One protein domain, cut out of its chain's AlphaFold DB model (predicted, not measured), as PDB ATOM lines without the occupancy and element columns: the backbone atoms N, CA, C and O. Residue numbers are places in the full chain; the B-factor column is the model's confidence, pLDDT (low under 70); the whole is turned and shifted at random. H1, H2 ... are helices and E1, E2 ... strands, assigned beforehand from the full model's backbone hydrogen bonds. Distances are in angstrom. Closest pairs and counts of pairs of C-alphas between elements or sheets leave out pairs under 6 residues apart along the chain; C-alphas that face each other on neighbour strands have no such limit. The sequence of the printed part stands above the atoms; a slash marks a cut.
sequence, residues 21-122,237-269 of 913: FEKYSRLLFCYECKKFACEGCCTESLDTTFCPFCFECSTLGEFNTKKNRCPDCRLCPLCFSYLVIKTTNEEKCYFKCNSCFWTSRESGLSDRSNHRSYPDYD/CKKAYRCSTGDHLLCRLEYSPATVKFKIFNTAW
ATOM      1  N   PHE A  21     136.933 177.160 195.138       88.38
ATOM      2  CA  PHE A  21     136.876 178.359 194.299       88.38
ATOM      3  C   PHE A  21     138.250 178.672 193.717       88.38
ATOM      4  O   PHE A  21     139.216 178.803 194.463       88.38
ATOM      5  N   GLU A  22     138.334 178.811 192.397       89.31
ATOM      6  CA  GLU A  22     139.591 179.058 191.693       89.31
ATOM      7  C   GLU A  22     139.483 180.154 190.640       89.31
ATOM      8  O   GLU A  22     138.403 180.537 190.186       89.31
ATOM      9  N   LYS A  23     140.642 180.681 190.251       87.62
ATOM     10  CA  LYS A  23     140.735 181.744 189.248       87.62
ATOM     11  C   LYS A  23     140.360 181.220 187.863       87.62
ATOM     12  O   LYS A  23     140.706 180.099 187.493       87.62
ATOM     13  N   TYR A  24     139.774 182.093 187.043       85.50
ATOM     14  CA  TYR A  24     139.399 181.784 185.655       85.50
ATOM     15  C   TYR A  24     140.549 181.169 184.831       85.50
ATOM     16  O   TYR A  24     140.330 180.255 184.043       85.50
ATOM     17  N   SER A  25     141.787 181.638 185.024       83.56
ATOM     18  CA  SER A  25     142.975 181.160 184.297       83.56
ATOM     19  C   SER A  25     143.478 179.779 184.731       83.56
ATOM     20  O   SER A  25     144.240 179.167 183.987       83.56
ATOM     21  N   ARG A  26     143.074 179.296 185.910       86.88
ATOM     22  CA  ARG A  26     143.499 178.007 186.484       86.88
ATOM     23  C   ARG A  26     142.463 176.897 186.320       86.88
ATOM     24  O   ARG A  26     142.714 175.760 186.708       86.88
ATOM     25  N   LEU A  27     141.300 177.214 185.756       89.19
ATOM     26  CA  LEU A  27     140.239 176.243 185.533       89.19
ATOM     27  C   LEU A  27     140.366 175.581 184.165       89.19
ATOM     28  O   LEU A  27     140.504 176.231 183.127       89.19
ATOM     29  N   LEU A  28     140.274 174.257 184.182       90.12
ATOM     30  CA  LEU A  28     140.280 173.383 183.020       90.12
ATOM     31  C   LEU A  28     138.866 172.861 182.765       90.12
ATOM     32  O   LEU A  28     138.079 172.712 183.700       90.12
ATOM     33  N   PHE A  29     138.532 172.583 181.507       89.88
ATOM     34  CA  PHE A  29     137.216 172.068 181.130       89.88
ATOM     35  C   PHE A  29     137.343 170.687 180.491       89.88
ATOM     36  O   PHE A  29     138.076 170.507 179.519       89.88
ATOM     37  N   CYS A  30     136.617 169.704 181.024       88.44
ATOM     38  CA  CYS A  30     136.541 168.371 180.437       88.44
ATOM     39  C   CYS A  30     135.275 168.252 179.578       88.44
ATOM     40  O   CYS A  30     134.172 168.231 180.125       88.44
ATOM     41  N   TYR A  31     135.426 168.136 178.254       82.25
ATOM     42  CA  TYR A  31     134.297 168.005 177.319       82.25
ATOM     43  C   TYR A  31     133.454 166.748 177.563       82.25
ATOM     44  O   TYR A  31     132.231 166.798 177.434       82.25
ATOM     45  N   GLU A  32     134.088 165.641 177.953       82.69
ATOM     46  CA  GLU A  32     133.399 164.367 178.184       82.69
ATOM     47  C   GLU A  32     132.645 164.367 179.515       82.69
ATOM     48  O   GLU A  32     131.461 164.035 179.573       82.69
ATOM     49  N   CYS A  33     133.294 164.825 180.590       83.62
ATOM     50  CA  CYS A  33     132.664 164.907 181.908       83.62
ATOM     51  C   CYS A  33     131.756 166.135 182.074       83.62
ATOM     52  O   CYS A  33     131.046 166.214 183.075       83.62
ATOM     53  N   LYS A  34     131.796 167.095 181.138       85.19
ATOM     54  CA  LYS A  34     131.037 168.359 181.150       85.19
ATOM     55  C   LYS A  34     131.200 169.164 182.447       85.19
ATOM     56  O   LYS A  34     130.266 169.818 182.902       85.19
ATOM     57  N   LYS A  35     132.389 169.111 183.053       86.25
ATOM     58  CA  LYS A  35     132.700 169.725 184.352       86.25
ATOM     59  C   LYS A  35     133.977 170.552 184.283       86.25
ATOM     60  O   LYS A  35     134.899 170.223 183.532       86.25
ATOM     61  N   PHE A  36     134.027 171.592 185.111       89.25
ATOM     62  CA  PHE A  36     135.236 172.374 185.349       89.25
ATOM     63  C   PHE A  36     136.059 171.748 186.472       89.25
ATOM     64  O   PHE A  36     135.523 171.366 187.514       89.25
ATOM     65  N   ALA A  37     137.361 171.647 186.242       89.38
ATOM     66  CA  ALA A  37     138.323 171.056 187.155       89.38
ATOM     67  C   ALA A  37     139.443 172.062 187.446       89.38
ATOM     68  O   ALA A  37     140.002 172.666 186.531       89.38
ATOM     69  N   CYS A  38     139.776 172.240 188.722       89.44
ATOM     70  CA  CYS A  38     140.979 172.941 189.151       89.44
ATOM     71  C   CYS A  38     142.202 172.020 189.046       89.44
ATOM     72  O   CYS A  38     142.061 170.813 188.832       89.44
ATOM     73  N   GLU A  39     143.399 172.573 189.252       85.50
ATOM     74  CA  GLU A  39     144.650 171.802 189.260       85.50
ATOM     75  C   GLU A  39     144.593 170.611 190.233       85.50
ATOM     76  O   GLU A  39     145.004 169.515 189.868       85.50
ATOM     77  N   GLY A  40     143.982 170.772 191.415       85.31
ATOM     78  CA  GLY A  40     143.821 169.686 192.393       85.31
ATOM     79  C   GLY A  40     142.828 168.586 191.989       85.31
ATOM     80  O   GLY A  40     142.923 167.464 192.477       85.31
ATOM     81  N   CYS A  41     141.884 168.870 191.086       87.19
ATOM     82  CA  CYS A  41     140.990 167.859 190.506       87.19
ATOM     83  C   CYS A  41     141.587 167.170 189.278       87.19
ATOM     84  O   CYS A  41     140.967 166.255 188.725       87.19
ATOM     85  N   CYS A  42     142.755 167.619 188.828       89.12
ATOM     86  CA  CYS A  42     143.455 167.058 187.692       89.12
ATOM     87  C   CYS A  42     144.602 166.171 188.168       89.12
ATOM     88  O   CYS A  42     145.239 166.424 189.186       89.12
ATOM     89  N   THR A  43     144.890 165.125 187.406       90.12
ATOM     90  CA  THR A  43     146.113 164.351 187.574       90.12
ATOM     91  C   THR A  43     147.225 165.032 186.780       90.12
ATOM     92  O   THR A  43     147.118 165.248 185.567       90.12
ATOM     93  N   GLU A  44     148.291 165.422 187.478       90.12
ATOM     94  CA  GLU A  44     149.483 165.988 186.852       90.12
ATOM     95  C   GLU A  44     150.379 164.867 186.321       90.12
ATOM     96  O   GLU A  44     150.681 163.896 187.016       90.12
ATOM     97  N   SER A  45     150.839 165.018 185.084       86.81
ATOM     98  CA  SER A  45     151.821 164.129 184.468       86.81
ATOM     99  C   SER A  45     153.015 164.931 183.958       86.81
ATOM    100  O   SER A  45     152.869 166.052 183.464       86.81
ATOM    101  N   LEU A  46     154.209 164.360 184.106       86.50
ATOM    102  CA  LEU A  46     155.448 164.915 183.567       86.50
ATOM    103  C   LEU A  46     155.550 164.534 182.088       86.50
ATOM    104  O   LEU A  46     155.559 163.347 181.768       86.50
ATOM    105  N   ASP A  47     155.617 165.524 181.197       83.56
ATOM    106  CA  ASP A  47     155.723 165.275 179.752       83.56
ATOM    107  C   ASP A  47     157.191 165.267 179.305       83.56
ATOM    108  O   ASP A  47     157.718 164.260 178.838       83.56
ATOM    109  N   THR A  48     157.884 166.392 179.491       84.88
ATOM    110  CA  THR A  48     159.278 166.579 179.064       84.88
ATOM    111  C   THR A  48     160.048 167.425 180.062       84.88
ATOM    112  O   THR A  48     159.472 168.280 180.739       84.88
ATOM    113  N   THR A  49     161.357 167.202 180.148       87.94
ATOM    114  CA  THR A  49     162.265 168.041 180.932       87.94
ATOM    115  C   THR A  49     163.186 168.815 180.007       87.94
ATOM    116  O   THR A  49     163.505 168.360 178.909       87.94
ATOM    117  N   PHE A  50     163.564 170.024 180.407       90.06
ATOM    118  CA  PHE A  50     164.428 170.880 179.607       90.06
ATOM    119  C   PHE A  50     165.268 171.807 180.480       90.06
ATOM    120  O   PHE A  50     164.858 172.188 181.579       90.06
ATOM    121  N   CYS A  51     166.435 172.201 179.981       90.50
ATOM    122  CA  CYS A  51     167.237 173.216 180.646       90.50
ATOM    123  C   CYS A  51     166.658 174.614 180.363       90.50
ATOM    124  O   CYS A  51     166.512 174.979 179.198       90.50
ATOM    125  N   PRO A  52     166.380 175.442 181.380       90.50
ATOM    126  CA  PRO A  52     165.880 176.808 181.184       90.50
ATOM    127  C   PRO A  52     166.885 177.773 180.531       90.50
ATOM    128  O   PRO A  52     166.488 178.867 180.140       90.50
ATOM    129  N   PHE A  53     168.170 177.410 180.444       90.50
ATOM    130  CA  PHE A  53     169.207 178.262 179.855       90.50
ATOM    131  C   PHE A  53     169.507 177.899 178.399       90.50
ATOM    132  O   PHE A  53     169.356 178.746 177.526       90.50
ATOM    133  N   CYS A  54     169.893 176.649 178.119       89.75
ATOM    134  CA  CYS A  54     170.172 176.211 176.744       89.75
ATOM    135  C   CYS A  54     168.930 175.726 175.982       89.75
ATOM    136  O   CYS A  54     169.026 175.469 174.788       89.75
ATOM    137  N   PHE A  55     167.772 175.597 176.645       90.06
ATOM    138  CA  PHE A  55     166.531 175.078 176.056       90.06
ATOM    139  C   PHE A  55     166.669 173.678 175.432       90.06
ATOM    140  O   PHE A  55     165.846 173.281 174.610       90.06
ATOM    141  N   GLU A  56     167.664 172.888 175.839       87.75
ATOM    142  CA  GLU A  56     167.766 171.492 175.421       87.75
ATOM    143  C   GLU A  56     166.769 170.625 176.189       87.75
ATOM    144  O   GLU A  56     166.696 170.679 177.420       87.75
ATOM    145  N   CYS A  57     166.011 169.808 175.458       85.75
ATOM    146  CA  CYS A  57     165.131 168.803 176.038       85.75
ATOM    147  C   CYS A  57     165.908 167.535 176.391       85.75
ATOM    148  O   CYS A  57     166.739 167.066 175.621       85.75
ATOM    149  N   SER A  58     165.577 166.936 177.529       80.81
ATOM    150  CA  SER A  58     166.050 165.612 177.923       80.81
ATOM    151  C   SER A  58     164.877 164.637 177.975       80.81
ATOM    152  O   SER A  58     163.751 164.993 178.336       80.81
ATOM    153  N   THR A  59     165.128 163.385 177.601       77.12
ATOM    154  CA  THR A  59     164.138 162.314 177.755       77.12
ATOM    155  C   THR A  59     164.065 161.857 179.216       77.12
ATOM    156  O   THR A  59     165.010 162.031 179.988       77.12
ATOM    157  N   LEU A  60     162.954 161.227 179.615       74.12
ATOM    158  CA  LEU A  60     162.781 160.707 180.981       74.12
ATOM    159  C   LEU A  60     163.826 159.634 181.358       74.12
ATOM    160  O   LEU A  60     164.144 159.480 182.534       74.12
ATOM    161  N   GLY A  61     164.388 158.915 180.380       76.44
ATOM    162  CA  GLY A  61     165.479 157.964 180.618       76.44
ATOM    163  C   GLY A  61     166.786 158.657 181.014       76.44
ATOM    164  O   GLY A  61     167.432 158.253 181.980       76.44
ATOM    165  N   GLU A  62     167.139 159.743 180.321       76.44
ATOM    166  CA  GLU A  62     168.330 160.550 180.622       76.44
ATOM    167  C   GLU A  62     168.196 161.370 181.908       76.44
ATOM    168  O   GLU A  62     169.187 161.663 182.572       76.44
ATOM    169  N   PHE A  63     166.969 161.729 182.285       75.38
ATOM    170  CA  PHE A  63     166.686 162.458 183.519       75.38
ATOM    171  C   PHE A  63     167.213 161.727 184.764       75.38
ATOM    172  O   PHE A  63     167.831 162.352 185.631       75.38
ATOM    173  N   ASN A  64     166.998 160.409 184.832       75.44
ATOM    174  CA  ASN A  64     167.403 159.590 185.977       75.44
ATOM    175  C   ASN A  64     168.922 159.408 186.047       75.44
ATOM    176  O   ASN A  64     169.488 159.439 187.137       75.44
ATOM    177  N   THR A  65     169.591 159.246 184.903       79.12
ATOM    178  CA  THR A  65     171.051 159.072 184.868       79.12
ATOM    179  C   THR A  65     171.781 160.376 185.180       79.12
ATOM    180  O   THR A  65     172.771 160.361 185.901       79.12
ATOM    181  N   LYS A  66     171.259 161.516 184.712       77.62
ATOM    182  CA  LYS A  66     171.856 162.849 184.903       77.62
ATOM    183  C   LYS A  66     171.403 163.559 186.190       77.62
ATOM    184  O   LYS A  66     171.590 164.767 186.308       77.62
ATOM    185  N   LYS A  67     170.767 162.859 187.143       82.56
ATOM    186  CA  LYS A  67     170.284 163.418 188.431       82.56
ATOM    187  C   LYS A  67     169.451 164.721 188.261       82.56
ATOM    188  O   LYS A  67     169.569 165.645 189.063       82.56
ATOM    189  N   ASN A  68     168.624 164.822 187.209       86.31
ATOM    190  CA  ASN A  68     167.869 166.033 186.822       86.31
ATOM    191  C   ASN A  68     168.723 167.307 186.581       86.31
ATOM    192  O   ASN A  68     168.306 168.433 186.882       86.31
ATOM    193  N   ARG A  69     169.935 167.149 186.041       87.19
ATOM    194  CA  ARG A  69     170.844 168.260 185.731       87.19
ATOM    195  C   ARG A  69     171.103 168.401 184.236       87.19
ATOM    196  O   ARG A  69     171.086 167.427 183.483       87.19
ATOM    197  N   CYS A  70     171.377 169.631 183.818       86.81
ATOM    198  CA  CYS A  70     171.943 169.912 182.508       86.81
ATOM    199  C   CYS A  70     173.457 169.619 182.531       86.81
ATOM    200  O   CYS A  70     174.135 170.097 183.444       86.81
ATOM    201  N   PRO A  71     174.001 168.873 181.550       82.44
ATOM    202  CA  PRO A  71     175.435 168.578 181.493       82.44
ATOM    203  C   PRO A  71     176.282 169.814 181.144       82.44
ATOM    204  O   PRO A  71     177.407 169.954 181.623       82.44
ATOM    205  N   ASP A  72     175.728 170.727 180.344       86.00
ATOM    206  CA  ASP A  72     176.484 171.833 179.747       86.00
ATOM    207  C   ASP A  72     176.358 173.142 180.537       86.00
ATOM    208  O   ASP A  72     177.278 173.961 180.562       86.00
ATOM    209  N   CYS A  73     175.225 173.351 181.211       90.19
ATOM    210  CA  CYS A  73     174.918 174.604 181.891       90.19
ATOM    211  C   CYS A  73     175.207 174.518 183.390       90.19
ATOM    212  O   CYS A  73     174.815 173.563 184.062       90.19
ATOM    213  N   ARG A  74     175.830 175.564 183.939       90.00
ATOM    214  CA  ARG A  74     176.158 175.679 185.367       90.00
ATOM    215  C   ARG A  74     175.615 176.993 185.950       90.00
ATOM    216  O   ARG A  74     175.445 177.981 185.238       90.00
ATOM    217  N   LEU A  75     175.352 177.003 187.249       91.81
ATOM    218  CA  LEU A  75     174.919 178.137 188.059       91.81
ATOM    219  C   LEU A  75     176.082 178.633 188.923       91.81
ATOM    220  O   LEU A  75     176.919 177.859 189.390       91.81
ATOM    221  N   CYS A  76     176.117 179.941 189.147       91.38
ATOM    222  CA  CYS A  76     177.078 180.585 190.025       91.38
ATOM    223  C   CYS A  76     176.795 180.197 191.480       91.38
ATOM    224  O   CYS A  76     175.657 180.351 191.922       91.38
ATOM    225  N   PRO A  77     177.803 179.787 192.261       89.25
ATOM    226  CA  PRO A  77     177.569 179.400 193.643       89.25
ATOM    227  C   PRO A  77     177.360 180.569 194.602       89.25
ATOM    228  O   PRO A  77     176.968 180.334 195.736       89.25
ATOM    229  N   LEU A  78     177.621 181.814 194.186       88.25
ATOM    230  CA  LEU A  78     177.377 182.988 195.026       88.25
ATOM    231  C   LEU A  78     175.954 183.532 194.881       88.25
ATOM    232  O   LEU A  78     175.326 183.866 195.881       88.25
ATOM    233  N   CYS A  79     175.460 183.646 193.645       89.75
ATOM    234  CA  CYS A  79     174.194 184.325 193.340       89.75
ATOM    235  C   CYS A  79     173.188 183.476 192.547       89.75
ATOM    236  O   CYS A  79     172.161 184.001 192.121       89.75
ATOM    237  N   PHE A  80     173.500 182.203 192.277       91.56
ATOM    238  CA  PHE A  80     172.649 181.254 191.544       91.56
ATOM    239  C   PHE A  80     172.222 181.707 190.136       91.56
ATOM    240  O   PHE A  80     171.291 181.162 189.552       91.56
ATOM    241  N   SER A  81     172.918 182.691 189.558       93.44
ATOM    242  CA  SER A  81     172.745 183.095 188.158       93.44
ATOM    243  C   SER A  81     173.465 182.124 187.220       93.44
ATOM    244  O   SER A  81     174.514 181.590 187.580       93.44
ATOM    245  N   TYR A  82     172.955 181.933 186.002       93.38
ATOM    246  CA  TYR A  82     173.621 181.104 184.991       93.38
ATOM    247  C   TYR A  82     175.016 181.638 184.651       93.38
ATOM    248  O   TYR A  82     175.216 182.842 184.465       93.38
ATOM    249  N   LEU A  83     175.984 180.728 184.596       92.75
ATOM    250  CA  LEU A  83     177.366 181.028 184.249       92.75
ATOM    251  C   LEU A  83     177.540 181.064 182.735       92.75
ATOM    252  O   LEU A  83     176.973 180.254 182.005       92.75
ATOM    253  N   VAL A  84     178.375 181.992 182.277       92.38
ATOM    254  CA  VAL A  84     178.768 182.118 180.874       92.38
ATOM    255  C   VAL A  84     180.186 181.588 180.712       92.38
ATOM    256  O   VAL A  84     181.052 181.829 181.554       92.38
ATOM    257  N   ILE A  85     180.428 180.876 179.617       90.06
ATOM    258  CA  ILE A  85     181.752 180.367 179.259       90.06
ATOM    259  C   ILE A  85     182.551 181.504 178.609       90.06
ATOM    260  O   ILE A  85     182.071 182.169 177.688       90.06
ATOM    261  N   LYS A  86     183.773 181.744 179.087       89.94
ATOM    262  CA  LYS A  86     184.720 182.700 178.503       89.94
ATOM    263  C   LYS A  86     185.982 181.975 178.065       89.94
ATOM    264  O   LYS A  86     186.494 181.144 178.808       89.94
ATOM    265  N   THR A  87     186.466 182.297 176.871       88.44
ATOM    266  CA  THR A  87     187.711 181.767 176.314       88.44
ATOM    267  C   THR A  87     188.868 182.727 176.574       88.44
ATOM    268  O   THR A  87     188.694 183.947 176.570       88.44
ATOM    269  N   THR A  88     190.050 182.176 176.825       84.81
ATOM    270  CA  THR A  88     191.317 182.904 176.903       84.81
ATOM    271  C   THR A  88     192.048 182.839 175.561       84.81
ATOM    272  O   THR A  88     191.656 182.094 174.663       84.81
ATOM    273  N   ASN A  89     193.136 183.600 175.428       79.69
ATOM    274  CA  ASN A  89     193.962 183.621 174.215       79.69
ATOM    275  C   ASN A  89     194.636 182.266 173.905       79.69
ATOM    276  O   ASN A  89     195.100 182.069 172.792       79.69
ATOM    277  N   GLU A  90     194.681 181.339 174.868       77.69
ATOM    278  CA  GLU A  90     195.263 179.993 174.726       77.69
ATOM    279  C   GLU A  90     194.215 178.912 174.385       77.69
ATOM    280  O   GLU A  90     194.431 177.739 174.678       77.69
ATOM    281  N   GLU A  91     193.041 179.293 173.865       80.25
ATOM    282  CA  GLU A  91     191.906 178.387 173.577       80.25
ATOM    283  C   GLU A  91     191.379 177.598 174.794       80.25
ATOM    284  O   GLU A  91     190.635 176.625 174.663       80.25
ATOM    285  N   LYS A  92     191.709 178.033 176.015       87.31
ATOM    286  CA  LYS A  92     191.147 177.481 177.252       87.31
ATOM    287  C   LYS A  92     189.905 178.263 177.658       87.31
ATOM    288  O   LYS A  92     189.785 179.455 177.391       87.31
ATOM    289  N   CYS A  93     188.979 177.603 178.334       88.56
ATOM    290  CA  CYS A  93     187.719 178.159 178.788       88.56
ATOM    291  C   CYS A  93     187.590 178.112 180.314       88.56
ATOM    292  O   CYS A  93     188.129 177.219 180.972       88.56
ATOM    293  N   TYR A  94     186.869 179.091 180.858       91.69
ATOM    294  CA  TYR A  94     186.526 179.199 182.273       91.69
ATOM    295  C   TYR A  94     185.109 179.763 182.441       91.69
ATOM    296  O   TYR A  94     184.573 180.412 181.534       91.69
ATOM    297  N   PHE A  95     184.486 179.528 183.596       92.06
ATOM    298  CA  PHE A  95     183.153 180.060 183.882       92.06
ATOM    299  C   PHE A  95     183.235 181.446 184.514       92.06
ATOM    300  O   PHE A  95     184.030 181.679 185.426       92.06
ATOM    301  N   LYS A  96     182.359 182.350 184.070       93.38
ATOM    302  CA  LYS A  96     182.188 183.691 184.631       93.38
ATOM    303  C   LYS A  96     180.714 183.989 184.887       93.38
ATOM    304  O   LYS A  96     179.862 183.751 184.031       93.38
ATOM    305  N   CYS A  97     180.414 184.567 186.045       94.00
ATOM    306  CA  CYS A  97     179.110 185.144 186.338       94.00
ATOM    307  C   CYS A  97     179.057 186.607 185.877       94.00
ATOM    308  O   CYS A  97     179.951 187.387 186.192       94.00
ATOM    309  N   ASN A  98     177.997 187.010 185.172       92.31
ATOM    310  CA  ASN A  98     177.800 188.417 184.798       92.31
ATOM    311  C   ASN A  98     177.187 189.262 185.929       92.31
ATOM    312  O   ASN A  98     177.326 190.479 185.900       92.31
ATOM    313  N   SER A  99     176.526 188.636 186.909       90.94
ATOM    314  CA  SER A  99     175.831 189.337 187.996       90.94
ATOM    315  C   SER A  99     176.781 189.738 189.128       90.94
ATOM    316  O   SER A  99     176.815 190.896 189.521       90.94
ATOM    317  N   CYS A 100     177.566 188.787 189.651       89.75
ATOM    318  CA  CYS A 100     178.490 189.020 190.770       89.75
ATOM    319  C   CYS A 100     179.972 188.969 190.371       89.75
ATOM    320  O   CYS A 100     180.831 188.965 191.243       89.75
ATOM    321  N   PHE A 101     180.275 188.883 189.071       90.12
ATOM    322  CA  PHE A 101     181.631 188.817 188.500       90.12
ATOM    323  C   PHE A 101     182.512 187.636 188.920       90.12
ATOM    324  O   PHE A 101     183.619 187.513 188.399       90.12
ATOM    325  N   TRP A 102     181.995 186.738 189.754       91.31
ATOM    326  CA  TRP A 102     182.666 185.516 190.176       91.31
ATOM    327  C   TRP A 102     183.163 184.677 189.002       91.31
ATOM    328  O   TRP A 102     182.474 184.520 187.984       91.31
ATOM    329  N   THR A 103     184.338 184.087 189.176       91.06
ATOM    330  CA  THR A 103     184.975 183.204 188.202       91.06
ATOM    331  C   THR A 103     185.285 181.833 188.791       91.06
ATOM    332  O   THR A 103     185.600 181.706 189.970       91.06
ATOM    333  N   SER A 104     185.298 180.791 187.954       89.25
ATOM    334  CA  SER A 104     185.699 179.438 188.386       89.25
ATOM    335  C   SER A 104     187.115 179.375 188.978       89.25
ATOM    336  O   SER A 104     187.432 178.457 189.731       89.25
ATOM    337  N   ARG A 105     187.965 180.362 188.670       88.25
ATOM    338  CA  ARG A 105     189.332 180.482 189.195       88.25
ATOM    339  C   ARG A 105     189.359 180.785 190.692       88.25
ATOM    340  O   ARG A 105     190.245 180.300 191.388       88.25
ATOM    341  N   GLU A 106     188.374 181.520 191.206       85.38
ATOM    342  CA  GLU A 106     188.249 181.822 192.642       85.38
ATOM    343  C   GLU A 106     188.011 180.554 193.476       85.38
ATOM    344  O   GLU A 106     188.418 180.466 194.634       85.38
ATOM    345  N   SER A 107     187.436 179.523 192.857       80.81
ATOM    346  CA  SER A 107     187.252 178.193 193.446       80.81
ATOM    347  C   SER A 107     188.481 177.295 193.349       80.81
ATOM    348  O   SER A 107     188.430 176.151 193.802       80.81
ATOM    349  N   GLY A 108     189.576 177.783 192.758       81.12
ATOM    350  CA  GLY A 108     190.791 177.011 192.503       81.12
ATOM    351  C   GLY A 108     190.694 176.061 191.306       81.12
ATOM    352  O   GLY A 108     191.518 175.159 191.185       81.12
ATOM    353  N   LEU A 109     189.703 176.231 190.422       85.06
ATOM    354  CA  LEU A 109     189.583 175.409 189.217       85.06
ATOM    355  C   LEU A 109     190.483 175.944 188.107       85.06
ATOM    356  O   LEU A 109     190.423 177.125 187.764       85.06
ATOM    357  N   SER A 110     191.263 175.050 187.501       85.56
ATOM    358  CA  SER A 110     192.056 175.362 186.316       85.56
ATOM    359  C   SER A 110     191.184 175.496 185.065       85.56
ATOM    360  O   SER A 110     190.181 174.794 184.900       85.56
ATOM    361  N   ASP A 111     191.586 176.402 184.176       89.56
ATOM    362  CA  ASP A 111     190.962 176.589 182.867       89.56
ATOM    363  C   ASP A 111     191.128 175.317 182.010       89.56
ATOM    364  O   ASP A 111     192.177 174.663 182.028       89.56
ATOM    365  N   ARG A 112     190.091 174.954 181.247       85.69
ATOM    366  CA  ARG A 112     190.021 173.687 180.493       85.69
ATOM    367  C   ARG A 112     189.887 173.911 178.991       85.69
ATOM    368  O   ARG A 112     189.361 174.930 178.578       85.69
ATOM    369  N   SER A 113     190.286 172.954 178.156       83.88
ATOM    370  CA  SER A 113     190.122 173.059 176.691       83.88
ATOM    371  C   SER A 113     188.659 172.976 176.236       83.88
ATOM    372  O   SER A 113     188.288 173.572 175.233       83.88
ATOM    373  N   ASN A 114     187.805 172.264 176.978       81.75
ATOM    374  CA  ASN A 114     186.375 172.152 176.690       81.75
ATOM    375  C   ASN A 114     185.549 172.342 177.970       81.75
ATOM    376  O   ASN A 114     185.869 171.766 179.010       81.75
ATOM    377  N   HIS A 115     184.443 173.080 177.893       76.44
ATOM    378  CA  HIS A 115     183.516 173.282 179.008       76.44
ATOM    379  C   HIS A 115     182.947 171.964 179.568       76.44
ATOM    380  O   HIS A 115     182.712 171.866 180.769       76.44
ATOM    381  N   ARG A 116     182.812 170.921 178.736       78.88
ATOM    382  CA  ARG A 116     182.383 169.573 179.166       78.88
ATOM    383  C   ARG A 116     183.446 168.779 179.927       78.88
ATOM    384  O   ARG A 116     183.138 167.740 180.491       78.88
ATOM    385  N   SER A 117     184.698 169.232 179.913       78.50
ATOM    386  CA  SER A 117     185.806 168.552 180.599       78.50
ATOM    387  C   SER A 117     185.994 169.000 182.051       78.50
ATOM    388  O   SER A 117     186.920 168.545 182.724       78.50
ATOM    389  N   TYR A 118     185.124 169.889 182.545       77.38
ATOM    390  CA  TYR A 118     185.019 170.140 183.977       77.38
ATOM    391  C   TYR A 118     184.472 168.881 184.667       77.38
ATOM    392  O   TYR A 118     183.476 168.335 184.196       77.38
ATOM    393  N   PRO A 119     185.120 168.396 185.742       66.81
ATOM    394  CA  PRO A 119     184.678 167.189 186.426       66.81
ATOM    395  C   PRO A 119     183.300 167.409 187.052       66.81
ATOM    396  O   PRO A 119     183.033 168.476 187.609       66.81
ATOM    397  N   ASP A 120     182.448 166.388 187.001       66.81
ATOM    398  CA  ASP A 120     181.326 166.313 187.927       66.81
ATOM    399  C   ASP A 120     181.891 166.035 189.324       66.81
ATOM    400  O   ASP A 120     182.754 165.177 189.524       66.81
ATOM    401  N   TYR A 121     181.503 166.879 190.273       69.75
ATOM    402  CA  TYR A 121     182.080 166.903 191.609       69.75
ATOM    403  C   TYR A 121     181.322 165.914 192.497       69.75
ATOM    404  O   TYR A 121     180.379 166.289 193.192       69.75
ATOM    405  N   ASP A 122     181.726 164.650 192.450       64.56
ATOM    406  CA  ASP A 122     181.186 163.604 193.315       64.56
ATOM    407  C   ASP A 122     182.193 163.265 194.432       64.56
ATOM    408  O   ASP A 122     183.406 163.161 194.203       64.56
ATOM    409  N   CYS A 237     160.540 170.979 184.295       86.62
ATOM    410  CA  CYS A 237     159.607 170.036 183.689       86.62
ATOM    411  C   CYS A 237     158.367 170.740 183.133       86.62
ATOM    412  O   CYS A 237     157.845 171.687 183.724       86.62
ATOM    413  N   LYS A 238     157.878 170.253 181.991       87.06
ATOM    414  CA  LYS A 238     156.567 170.613 181.454       87.06
ATOM    415  C   LYS A 238     155.508 169.687 182.033       87.06
ATOM    416  O   LYS A 238     155.624 168.462 181.938       87.06
ATOM    417  N   LYS A 239     154.464 170.293 182.591       86.94
ATOM    418  CA  LYS A 239     153.296 169.588 183.111       86.94
ATOM    419  C   LYS A 239     152.268 169.356 182.005       86.94
ATOM    420  O   LYS A 239     152.044 170.223 181.161       86.94
ATOM    421  N   ALA A 240     151.620 168.201 182.055       89.94
ATOM    422  CA  ALA A 240     150.416 167.895 181.301       89.94
ATOM    423  C   ALA A 240     149.301 167.503 182.278       89.94
ATOM    424  O   ALA A 240     149.526 166.717 183.200       89.94
ATOM    425  N   TYR A 241     148.106 168.050 182.062       91.25
ATOM    426  CA  TYR A 241     146.965 167.878 182.960       91.25
ATOM    427  C   TYR A 241     145.953 166.914 182.365       91.25
ATOM    428  O   TYR A 241     145.521 167.089 181.219       91.25
ATOM    429  N   ARG A 242     145.540 165.929 183.161       91.06
ATOM    430  CA  ARG A 242     144.485 164.981 182.803       91.06
ATOM    431  C   ARG A 242     143.331 165.038 183.791       91.06
ATOM    432  O   ARG A 242     143.491 165.415 184.949       91.06
ATOM    433  N   CYS A 243     142.145 164.687 183.318       89.00
ATOM    434  CA  CYS A 243     140.952 164.615 184.146       89.00
ATOM    435  C   CYS A 243     141.042 163.414 185.101       89.00
ATOM    436  O   CYS A 243     141.248 162.295 184.647       89.00
ATOM    437  N   SER A 244     140.830 163.609 186.403       86.31
ATOM    438  CA  SER A 244     140.881 162.507 187.381       86.31
ATOM    439  C   SER A 244     139.785 161.453 187.194       86.31
ATOM    440  O   SER A 244     140.007 160.286 187.499       86.31
ATOM    441  N   THR A 245     138.610 161.837 186.687       83.00
ATOM    442  CA  THR A 245     137.467 160.922 186.531       83.00
ATOM    443  C   THR A 245     137.494 160.117 185.236       83.00
ATOM    444  O   THR A 245     136.954 159.018 185.214       83.00
ATOM    445  N   GLY A 246     138.086 160.655 184.162       77.06
ATOM    446  CA  GLY A 246     138.071 160.026 182.832       77.06
ATOM    447  C   GLY A 246     139.443 159.839 182.174       77.06
ATOM    448  O   GLY A 246     139.516 159.343 181.061       77.06
ATOM    449  N   ASP A 247     140.533 160.261 182.823       83.88
ATOM    450  CA  ASP A 247     141.917 160.250 182.300       83.88
ATOM    451  C   ASP A 247     142.109 160.967 180.940       83.88
ATOM    452  O   ASP A 247     143.135 160.835 180.272       83.88
ATOM    453  N   HIS A 248     141.145 161.797 180.528       87.19
ATOM    454  CA  HIS A 248     141.240 162.589 179.300       87.19
ATOM    455  C   HIS A 248     142.258 163.719 179.450       87.19
ATOM    456  O   HIS A 248     142.288 164.426 180.461       87.19
ATOM    457  N   LEU A 249     143.062 163.934 178.411       88.19
ATOM    458  CA  LEU A 249     144.067 164.990 178.369       88.19
ATOM    459  C   LEU A 249     143.396 166.361 178.179       88.19
ATOM    460  O   LEU A 249     142.767 166.618 177.156       88.19
ATOM    461  N   LEU A 250     143.544 167.243 179.167       89.00
ATOM    462  CA  LEU A 250     142.905 168.564 179.189       89.00
ATOM    463  C   LEU A 250     143.830 169.649 178.644       89.00
ATOM    464  O   LEU A 250     143.422 170.497 177.852       89.00
ATOM    465  N   CYS A 251     145.093 169.623 179.064       89.25
ATOM    466  CA  CYS A 251     146.075 170.622 178.677       89.25
ATOM    467  C   CYS A 251     147.437 169.966 178.469       89.25
ATOM    468  O   CYS A 251     147.939 169.257 179.346       89.25
ATOM    469  N   ARG A 252     148.031 170.202 177.296       89.25
ATOM    470  CA  ARG A 252     149.374 169.732 176.951       89.25
ATOM    471  C   ARG A 252     150.061 170.733 176.037       89.25
ATOM    472  O   ARG A 252     149.538 171.070 174.974       89.25
ATOM    473  N   LEU A 253     151.244 171.173 176.446       86.19
ATOM    474  CA  LEU A 253     152.113 172.033 175.648       86.19
ATOM    475  C   LEU A 253     152.752 171.258 174.493       86.19
ATOM    476  O   LEU A 253     152.886 170.035 174.539       86.19
ATOM    477  N   GLU A 254     153.165 171.971 173.451       85.31
ATOM    478  CA  GLU A 254     154.016 171.374 172.425       85.31
ATOM    479  C   GLU A 254     155.384 170.956 172.992       85.31
ATOM    480  O   GLU A 254     155.866 171.484 174.000       85.31
ATOM    481  N   TYR A 255     156.022 169.987 172.325       80.69
ATOM    482  CA  TYR A 255     157.284 169.385 172.766       80.69
ATOM    483  C   TYR A 255     158.409 170.427 172.885       80.69
ATOM    484  O   TYR A 255     159.111 170.468 173.894       80.69
ATOM    485  N   SER A 256     158.518 171.344 171.917       84.44
ATOM    486  CA  SER A 256     159.578 172.360 171.871       84.44
ATOM    487  C   SER A 256     159.538 173.310 173.080       84.44
ATOM    488  O   SER A 256     158.491 173.899 173.366       84.44
ATOM    489  N   PRO A 257     160.643 173.494 173.820       82.62
ATOM    490  CA  PRO A 257     160.685 174.330 175.021       82.62
ATOM    491  C   PRO A 257     160.650 175.833 174.714       82.62
ATOM    492  O   PRO A 257     160.279 176.612 175.584       82.62
ATOM    493  N   ALA A 258     160.932 176.232 173.471       84.94
ATOM    494  CA  ALA A 258     160.831 177.620 173.016       84.94
ATOM    495  C   ALA A 258     159.402 178.044 172.618       84.94
ATOM    496  O   ALA A 258     159.175 179.195 172.249       84.94
ATOM    497  N   THR A 259     158.431 177.125 172.636       84.62
ATOM    498  CA  THR A 259     157.086 177.362 172.093       84.62
ATOM    499  C   THR A 259     156.047 177.548 173.197       84.62
ATOM    500  O   THR A 259     156.004 176.791 174.161       84.62
ATOM    501  N   VAL A 260     155.165 178.534 173.016       84.19
ATOM    502  CA  VAL A 260     154.012 178.815 173.901       84.19
ATOM    503  C   VAL A 260     152.703 178.182 173.412       84.19
ATOM    504  O   VAL A 260     151.648 178.385 174.007       84.19
ATOM    505  N   LYS A 261     152.750 177.446 172.298       87.50
ATOM    506  CA  LYS A 261     151.591 176.765 171.720       87.50
ATOM    507  C   LYS A 261     151.236 175.517 172.518       87.50
ATOM    508  O   LYS A 261     152.094 174.786 173.021       87.50
ATOM    509  N   PHE A 262     149.940 175.264 172.574       87.19
ATOM    510  CA  PHE A 262     149.368 174.082 173.185       87.19
ATOM    511  C   PHE A 262     148.969 173.100 172.094       87.19
ATOM    512  O   PHE A 262     148.292 173.472 171.139       87.19
ATOM    513  N   LYS A 263     149.340 171.832 172.273       88.19
ATOM    514  CA  LYS A 263     148.831 170.741 171.445       88.19
ATOM    515  C   LYS A 263     147.358 170.464 171.757       88.19
ATOM    516  O   LYS A 263     146.594 170.125 170.863       88.19
ATOM    517  N   ILE A 264     146.976 170.598 173.030       87.81
ATOM    518  CA  ILE A 264     145.591 170.518 173.508       87.81
ATOM    519  C   ILE A 264     145.384 171.625 174.539       87.81
ATOM    520  O   ILE A 264     146.201 171.761 175.455       87.81
ATOM    521  N   PHE A 265     144.307 172.402 174.392       88.06
ATOM    522  CA  PHE A 265     144.014 173.570 175.226       88.06
ATOM    523  C   PHE A 265     142.536 173.635 175.637       88.06
ATOM    524  O   PHE A 265     141.777 174.495 175.187       88.06
ATOM    525  N   ASN A 266     142.126 172.722 176.516       88.19
ATOM    526  CA  ASN A 266     140.767 172.675 177.054       88.19
ATOM    527  C   ASN A 266     140.715 173.398 178.406       88.19
ATOM    528  O   ASN A 266     140.721 172.787 179.477       88.19
ATOM    529  N   THR A 267     140.711 174.728 178.353       87.44
ATOM    530  CA  THR A 267     140.656 175.596 179.537       87.44
ATOM    531  C   THR A 267     139.304 176.292 179.645       87.44
ATOM    532  O   THR A 267     138.556 176.375 178.673       87.44
ATOM    533  N   ALA A 268     138.991 176.858 180.810       85.62
ATOM    534  CA  ALA A 268     137.803 177.690 180.961       85.62
ATOM    535  C   ALA A 268     137.805 178.895 180.004       85.62
ATOM    536  O   ALA A 268     136.736 179.353 179.610       85.62
ATOM    537  N   TRP A 269     138.984 179.352 179.554       83.06
ATOM    538  CA  TRP A 269     139.127 180.477 178.628       83.06
ATOM    539  C   TRP A 269     138.374 180.296 177.305       83.06
ATOM    540  O   TRP A 269     137.859 181.266 176.747       83.06
TER     541      TRP A 269
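What this domain is: This is residues 21 to 122 and 237 to 269 of the 913 residues of a protein of Strongyloides venezuelensis (UniProt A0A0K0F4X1). A long, thin row of small strand units runs end to end: a hairpin, E2 and E3, with E1 near one end, then an antiparallel sheet E4, E8, E9, E10, then the short helix H1 and the lone strand E5, and a second hairpin, E6 and E7, toward the far end. The strand E4 points along the row from the first hairpin toward H1 and E5, and the long unnamed stretch of residues 97 to 122 follows E7 at the far end. The printed part has 135 residues, with one named helix and ten named strands in the order E1 E2 E3 E4 H1 E5 E6 E7 E8 E9 E10; the class is mostly strand, though under half of the residues are in named elements. It is only just loose, close to extended, with a radius of gyration of the C-alphas of 20.8 A, and its spans are 65 by 30 by 25 A, a rod.

Where its parts are: E1 is residues 21 to 23, with C-alpha 21 at (136.876, 178.359, 194.299). E2 is residues 28 to 30 and E3 residues 35 to 37. E4, residues 42 to 50, is the longest strand by residues and measures 22.8 A from first to last C-alpha. H1 is residues 60 to 65, E5 residues 69 to 75 and 10.9 A long, E6 residues 84 to 87, and E7 residues 93 to 96, with C-alpha 96 at (182.188, 183.691, 184.631). After the cut come E8, residues 237 to 243 and 19.4 A long, E9, residues 249 to 253 and 11.0 A long, and E10, residues 262 to 265, with C-alpha 265 at (144.014, 173.570, 175.226).

How they stand to each other: In the largest sheet E4 and E10 are the edge strands. E4 and E8 are antiparallel at 157 degrees, with N 43 and O 242 at 2.8 A. E8, E9 and E10 form a meander, each strand the antiparallel neighbour of the one before: N 250 and O 241 are 2.9 A apart, N 263 and O 252 2.8 A. The closest C-alphas of E2 and E9 are those of Cys 30 and Leu 250, at 6.5 A. E2 and E3 are an antiparallel hairpin, with N 37 and O 28 at 2.8 A. H1 only grazes the sheet with its residues 60 to 63; in it 0 of 2 O i to N i+4 pairs and 1 of 3 O i to N i+3 pairs are within hydrogen-bond range. E5 and E6 are near each other, and E6 and E7 are a hairpin, with N 84 and O 96 at 2.9 A.

The domain as a whole: The two C-alphas farthest apart, those of Lys 34 and Glu 90, are 65.6 A apart. Residues 123 to 236 are not printed, and C-alphas 122 and 237 are 24.5 A apart across the cut. Of the links printed whole, none is long. Residues 119 to 122 have pLDDT under 70.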